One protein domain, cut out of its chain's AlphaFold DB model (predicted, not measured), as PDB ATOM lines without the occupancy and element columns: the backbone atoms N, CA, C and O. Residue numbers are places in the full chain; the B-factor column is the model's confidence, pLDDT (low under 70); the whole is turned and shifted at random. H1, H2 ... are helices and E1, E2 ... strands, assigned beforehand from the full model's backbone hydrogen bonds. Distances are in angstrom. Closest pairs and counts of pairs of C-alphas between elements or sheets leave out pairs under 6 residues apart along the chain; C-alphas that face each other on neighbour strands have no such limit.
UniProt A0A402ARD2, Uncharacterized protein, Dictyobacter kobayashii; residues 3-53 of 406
ATOM      1  N   LYS A   3      29.130  86.385  15.198       89.25
ATOM      2  CA  LYS A   3      28.478  86.184  13.897       89.25
ATOM      3  C   LYS A   3      26.982  86.004  14.119       89.25
ATOM      4  O   LYS A   3      26.592  85.078  14.824       89.25
ATOM      5  N   ALA A   4      26.156  86.847  13.508       88.12
ATOM      6  CA  ALA A   4      24.704  86.742  13.623       88.12
ATOM      7  C   ALA A   4      23.994  87.037  12.307       88.12
ATOM      8  O   ALA A   4      24.425  87.878  11.515       88.12
ATOM      9  N   PHE A   5      22.885  86.333  12.096       88.19
ATOM     10  CA  PHE A   5      21.930  86.661  11.053       88.19
ATOM     11  C   PHE A   5      21.096  87.844  11.519       88.19
ATOM     12  O   PHE A   5      20.558  87.822  12.624       88.19
ATOM     13  N   TYR A   6      20.986  88.862  10.678       87.81
ATOM     14  CA  TYR A   6      20.160  90.027  10.924       87.81
ATOM     15  C   TYR A   6      18.878  89.912  10.082       87.81
ATOM     16  O   TYR A   6      18.929  90.134   8.866       87.81
ATOM     17  N   PRO A   7      17.731  89.546  10.692       85.12
ATOM     18  CA  PRO A   7      16.493  89.276   9.962       85.12
ATOM     19  C   PRO A   7      15.986  90.436   9.089       85.12
ATOM     20  O   PRO A   7      15.585  90.157   7.960       85.12
ATOM     21  N   PRO A   8      16.041  91.716   9.523       87.75
ATOM     22  CA  PRO A   8      15.512  92.826   8.727       87.75
ATOM     23  C   PRO A   8      16.203  93.015   7.375       87.75
ATOM     24  O   PRO A   8      15.548  93.370   6.402       87.75
ATOM     25  N   SER A   9      17.512  92.762   7.291       84.50
ATOM     26  CA  SER A   9      18.259  92.877   6.031       84.50
ATOM     27  C   SER A   9      18.530  91.530   5.363       84.50
ATOM     28  O   SER A   9      19.236  91.497   4.358       84.50
ATOM     29  N   GLN A  10      18.066  90.427   5.961       85.94
ATOM     30  CA  GLN A  10      18.346  89.049   5.550       85.94
ATOM     31  C   GLN A  10      19.834  88.761   5.279       85.94
ATOM     32  O   GLN A  10      20.188  88.049   4.340       85.94
ATOM     33  N   ARG A  11      20.731  89.327   6.095       89.88
ATOM     34  CA  ARG A  11      22.186  89.209   5.907       89.88
ATOM     35  C   ARG A  11      22.866  88.703   7.166       89.88
ATOM     36  O   ARG A  11      22.421  88.969   8.277       89.88
ATOM     37  N   TRP A  12      23.961  87.982   6.981       91.81
ATOM     38  CA  TRP A  12      24.868  87.619   8.057       91.81
ATOM     39  C   TRP A  12      25.923  88.699   8.247       91.81
ATOM     40  O   TRP A  12      26.527  89.154   7.277       91.81
ATOM     41  N   TYR A  13      26.179  89.050   9.502       91.81
ATOM     42  CA  TYR A  13      27.226  89.991   9.872       91.81
ATOM     43  C   TYR A  13      28.182  89.372  10.879       91.81
ATOM     44  O   TYR A  13      27.768  88.692  11.819       91.81
ATOM     45  N   GLU A  14      29.464  89.657  10.699       92.81
ATOM     46  CA  GLU A  14      30.493  89.458  11.704       92.81
ATOM     47  C   GLU A  14      30.816  90.797  12.348       92.81
ATOM     48  O   GLU A  14      31.236  91.730  11.667       92.81
ATOM     49  N   SER A  15      30.600  90.893  13.656       91.75
ATOM     50  CA  SER A  15      30.768  92.138  14.397       91.75
ATOM     51  C   SER A  15      31.850  92.032  15.467       91.75
ATOM     52  O   SER A  15      31.992  91.015  16.165       91.75
ATOM     53  N   ARG A  16      32.618  93.112  15.608       90.62
ATOM     54  CA  ARG A  16      33.581  93.335  16.688       90.62
ATOM     55  C   ARG A  16      33.298  94.693  17.322       90.62
ATOM     56  O   ARG A  16      33.151  95.681  16.613       90.62
ATOM     57  N   ALA A  17      33.209  94.714  18.646       89.38
ATOM     58  CA  ALA A  17      33.001  95.926  19.425       89.38
ATOM     59  C   ALA A  17      34.310  96.319  20.115       89.38
ATOM     60  O   ALA A  17      35.013  95.448  20.634       89.38
ATOM     61  N   TYR A  18      34.612  97.613  20.117       87.62
ATOM     62  CA  TYR A  18      35.795  98.202  20.731       87.62
ATOM     63  C   TYR A  18      35.367  99.367  21.634       87.62
ATOM     64  O   TYR A  18      34.470 100.119  21.243       87.62
ATOM     65  N   PRO A  19      35.966  99.521  22.827       85.62
ATOM     66  CA  PRO A  19      35.733 100.696  23.659       85.62
ATOM     67  C   PRO A  19      36.301 101.939  22.963       85.62
ATOM     68  O   PRO A  19      37.380 101.880  22.376       85.62
ATOM     69  N   ASP A  20      35.559 103.039  23.015       85.25
ATOM     70  CA  ASP A  20      35.959 104.332  22.462       85.25
ATOM     71  C   ASP A  20      36.533 105.249  23.558       85.25
ATOM     72  O   ASP A  20      36.172 105.135  24.732       85.25
ATOM     73  N   ASN A  21      37.425 106.167  23.180       78.88
ATOM     74  CA  ASN A  21      38.193 107.007  24.107       78.88
ATOM     75  C   ASN A  21      37.329 108.015  24.891       78.88
ATOM     76  O   ASN A  21      37.770 108.510  25.925       78.88
ATOM     77  N   GLU A  22      36.097 108.281  24.451       83.38
ATOM     78  CA  GLU A  22      35.121 109.137  25.147       83.38
ATOM     79  C   GLU A  22      34.099 108.341  25.990       83.38
ATOM     80  O   GLU A  22      33.079 108.876  26.422       83.38
ATOM     81  N   GLY A  23      34.351 107.049  26.244       82.56
ATOM     82  CA  GLY A  23      33.457 106.182  27.028       82.56
ATOM     83  C   GLY A  23      32.328 105.529  26.220       82.56
ATOM     84  O   GLY A  23      31.420 104.936  26.801       82.56
ATOM     85  N   GLY A  24      32.381 105.622  24.888       86.44
ATOM     86  CA  GLY A  24      31.457 104.966  23.960       86.44
ATOM     87  C   GLY A  24      31.874 103.544  23.558       86.44
ATOM     88  O   GLY A  24      32.881 103.002  24.016       86.44
ATOM     89  N   ILE A  25      31.096 102.930  22.661       88.69
ATOM     90  CA  ILE A  25      31.420 101.646  22.023       88.69
ATOM     91  C   ILE A  25      31.355 101.830  20.509       88.69
ATOM     92  O   ILE A  25      30.305 102.160  19.962       88.69
ATOM     93  N   SER A  26      32.463 101.547  19.829       86.88
ATOM     94  CA  SER A  26      32.521 101.457  18.372       86.88
ATOM     95  C   SER A  26      32.289 100.017  17.925       86.88
ATOM     96  O   SER A  26      32.986  99.104  18.369       86.88
ATOM     97  N   ILE A  27      31.326  99.792  17.028       88.25
ATOM     98  CA  ILE A  27      31.026  98.466  16.474       88.25
ATOM     99  C   ILE A  27      31.389  98.448  14.992       88.25
ATOM    100  O   ILE A  27      30.832  99.198  14.196       88.25
ATOM    101  N   TYR A  28      32.292  97.547  14.624       87.94
ATOM    102  CA  TYR A  28      32.618  97.243  13.237       87.94
ATOM    103  C   TYR A  28      31.894  95.968  12.832       87.94
ATOM    104  O   TYR A  28      32.132  94.915  13.426       87.94
ATOM    105  N   SER A  29      31.035  96.064  11.818       90.06
ATOM    106  CA  SER A  29      30.262  94.942  11.283       90.06
ATOM    107  C   SER A  29      30.591  94.724   9.811       90.06
ATOM    108  O   SER A  29      30.424  95.623   8.991       90.06
ATOM    109  N   ILE A  30      31.026  93.515   9.467       90.94
ATOM    110  CA  ILE A  30      31.319  93.094   8.094       90.94
ATOM    111  C   ILE A  30      30.207  92.156   7.636       90.94
ATOM    112  O   ILE A  30      29.829  91.235   8.359       90.94
ATOM    113  N   ASN A  31      29.671  92.382   6.440       90.00
ATOM    114  CA  ASN A  31      28.709  91.470   5.829       90.00
ATOM    115  C   ASN A  31      29.430  90.187   5.378       90.00
ATOM    116  O   ASN A  31      30.314  90.246   4.533       90.00
ATOM    117  N   ILE A  32      29.019  89.042   5.922       90.38
ATOM    118  CA  ILE A  32      29.569  87.707   5.632       90.38
ATOM    119  C   ILE A  32      28.519  86.780   4.989       90.38
ATOM    120  O   ILE A  32      28.615  85.555   5.074       90.38
ATOM    121  N   THR A  33      27.469  87.349   4.387       88.50
ATOM    122  CA  THR A  33      26.349  86.579   3.810       88.50
ATOM    123  C   THR A  33      26.807  85.654   2.691       88.50
ATOM    124  O   THR A  33      26.434  84.486   2.691       88.50
ATOM    125  N   GLU A  34      27.644  86.155   1.782       86.50
ATOM    126  CA  GLU A  34      28.178  85.384   0.657       86.50
ATOM    127  C   GLU A  34      29.006  84.189   1.147       86.50
ATOM    128  O   GLU A  34      28.737  83.051   0.770       86.50
ATOM    129  N   GLN A  35      29.912  84.416   2.105       86.56
ATOM    130  CA  GLN A  35      30.679  83.345   2.742       86.56
ATOM    131  C   GLN A  35      29.763  82.280   3.368       86.56
ATOM    132  O   GLN A  35      29.982  81.085   3.183       86.56
ATOM    133  N   LYS A  36      28.709  82.692   4.087       87.56
ATOM    134  CA  LYS A  36      27.762  81.755   4.713       87.56
ATOM    135  C   LYS A  36      26.935  80.967   3.699       87.56
ATOM    136  O   LYS A  36      26.604  79.812   3.964       87.56
ATOM    137  N   GLN A  37      26.598  81.566   2.560       84.19
ATOM    138  CA  GLN A  37      25.909  80.875   1.471       84.19
ATOM    139  C   GLN A  37      26.820  79.847   0.797       84.19
ATOM    140  O   GLN A  37      26.381  78.719   0.588       84.19
ATOM    141  N   ILE A  38      28.085  80.197   0.547       83.25
ATOM    142  CA  ILE A  38      29.091  79.281  -0.007       83.25
ATOM    143  C   ILE A  38      29.346  78.113   0.953       83.25
ATOM    144  O   ILE A  38      29.263  76.965   0.534       83.25
ATOM    145  N   GLU A  39      29.567  78.375   2.247       84.38
ATOM    146  CA  GLU A  39      29.754  77.326   3.265       84.38
ATOM    147  C   GLU A  39      28.556  76.365   3.316       84.38
ATOM    148  O   GLU A  39      28.728  75.147   3.343       84.38
ATOM    149  N   LYS A  40      27.327  76.898   3.299       84.44
ATOM    150  CA  LYS A  40      26.109  76.080   3.354       84.44
ATOM    151  C   LYS A  40      25.896  75.273   2.072       84.44
ATOM    152  O   LYS A  40      25.481  74.120   2.150       84.44
ATOM    153  N   ALA A  41      26.168  75.861   0.906       77.38
ATOM    154  CA  ALA A  41      26.105  75.161  -0.374       77.38
ATOM    155  C   ALA A  41      27.158  74.047  -0.446       77.38
ATOM    156  O   ALA A  41      26.836  72.932  -0.848       77.38
ATOM    157  N   LEU A  42      28.380  74.316   0.022       79.12
ATOM    158  CA  LEU A  42      29.450  73.327   0.111       79.12
ATOM    159  C   LEU A  42      29.057  72.164   1.032       79.12
ATOM    160  O   LEU A  42      29.130  71.016   0.611       79.12
ATOM    161  N   GLN A  43      28.541  72.450   2.234       79.19
ATOM    162  CA  GLN A  43      28.052  71.420   3.160       79.19
ATOM    163  C   GLN A  43      26.904  70.588   2.574       79.19
ATOM    164  O   GLN A  43      26.850  69.375   2.785       79.19
ATOM    165  N   ALA A  44      25.975  71.213   1.845       75.12
ATOM    166  CA  ALA A  44      24.874  70.504   1.197       75.12
ATOM    167  C   ALA A  44      25.381  69.562   0.092       75.12
ATOM    168  O   ALA A  44      24.973  68.401   0.040       75.12
ATOM    169  N   THR A  45      26.305  70.033  -0.747       70.56
ATOM    170  CA  THR A  45      26.945  69.221  -1.791       70.56
ATOM    171  C   THR A  45      27.768  68.083  -1.188       70.56
ATOM    172  O   THR A  45      27.628  66.946  -1.630       70.56
ATOM    173  N   GLU A  46      28.548  68.343  -0.133       73.31
ATOM    174  CA  GLU A  46      29.325  67.322   0.582       73.31
ATOM    175  C   GLU A  46      28.412  66.258   1.206       73.31
ATOM    176  O   GLU A  46      28.664  65.064   1.070       73.31
ATOM    177  N   THR A  47      27.304  66.669   1.829       71.75
ATOM    178  CA  THR A  47      26.326  65.739   2.419       71.75
ATOM    179  C   THR A  47      25.668  64.868   1.347       71.75
ATOM    180  O   THR A  47      25.510  63.664   1.540       71.75
ATOM    181  N   ASN A  48      25.293  65.450   0.205       68.69
ATOM    182  CA  ASN A  48      24.708  64.702  -0.909       68.69
ATOM    183  C   ASN A  48      25.712  63.715  -1.520       68.69
ATOM    184  O   ASN A  48      25.352  62.571  -1.794       68.69
ATOM    185  N   PHE A  49      26.970  64.130  -1.679       64.69
ATOM    186  CA  PHE A  49      28.046  63.261  -2.149       64.69
ATOM    187  C   PHE A  49      28.307  62.112  -1.168       64.69
ATOM    188  O   PHE A  49      28.357  60.953  -1.569       64.69
ATOM    189  N   ARG A  50      28.358  62.409   0.135       66.75
ATOM    190  CA  ARG A  50      28.530  61.401   1.186       66.75
ATOM    191  C   ARG A  50      27.402  60.368   1.176       66.75
ATOM    192  O   ARG A  50      27.687  59.180   1.230       66.75
ATOM    193  N   ARG A  51      26.143  60.784   0.987       68.31
ATOM    194  CA  ARG A  51      24.996  59.863   0.851       68.31
ATOM    195  C   ARG A  51      25.092  58.938  -0.366       68.31
ATOM    196  O   ARG A  51      24.676  57.787  -0.275       68.31
ATOM    197  N   LEU A  52      25.627  59.414  -1.495       63.91
ATOM    198  CA  LEU A  52      25.877  58.562  -2.666       63.91
ATOM    199  C   LEU A  52      26.940  57.502  -2.356       63.91
ATOM    200  O   LEU A  52      26.739  56.337  -2.684       63.91
ATOM    201  N   ILE A  53      28.020  57.877  -1.669       62.75
ATOM    202  CA  ILE A  53      29.066  56.934  -1.239       62.75
ATOM    203  C   ILE A  53      28.513  55.918  -0.229       62.75
ATOM    204  O   ILE A  53      28.748  54.719  -0.364       62.75
TER     205      ILE A  53
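AT A GLANCE: This is residues 3 to 53 of the 406 residues of an uncharacterized protein of Dictyobacter kobayashii (UniProt A0A402ARD2). A long, twisted two-strand hairpin, E2 and E3, makes one half of a stretched shape, and a long helix, H1, sticks out from the opposite end with its residues 38 to 53 standing free. The short strand E1 folds beside the start of E2, near the place where H1 begins. The printed part has 51 residues, with three named strands followed by one named helix; the sheet order is E1, E2, E3, all antiparallel, and the class is mixed, helices and strands. The whole is extended, with a radius of gyration of the C-alphas of 16.9 A and spans of 59 by 21 by 12 A.

HOW THE PARTS SIT: E1, residues 3 to 6, and E2, residues 11 to 19, form a hairpin at 123 degrees between their directions; N 6 and O 11 are 2.8 A apart, within hydrogen-bond range. E2 and E3, residues 25 to 31, form a second hairpin at 155 degrees, with N 14 and O 30 at 2.8 A and N 18 and O 26 at 2.8 A. The three strands are a meander, each the antiparallel neighbour of the one before, and the sheet is strongly twisted. H1, residues 33 to 53, only grazes the sheet with its residues 33 to 37; its closest C-alphas to E2 are Thr 33 and Trp 12, 4.6 A apart. In H1 every O i to N i+4 pair is within hydrogen-bond range.

IN THESE COORDINATES: E1 begins at C-alpha 3, (28.478, 86.184, 13.897), and is 9.6 A long. E2 measures 25.1 A and E3 19.3 A. H1 measures 30.2 A and ends at C-alpha 53, (29.066, 56.934, -1.239).

THE WHOLE: The C-alphas farthest apart, those of Glu 22 and Ile 53, are 58.8 A from each other. The printed part has no cut, and its three links are tight. Mean pLDDT of the printed part is 83.2; residues 48 to 53 are under 70.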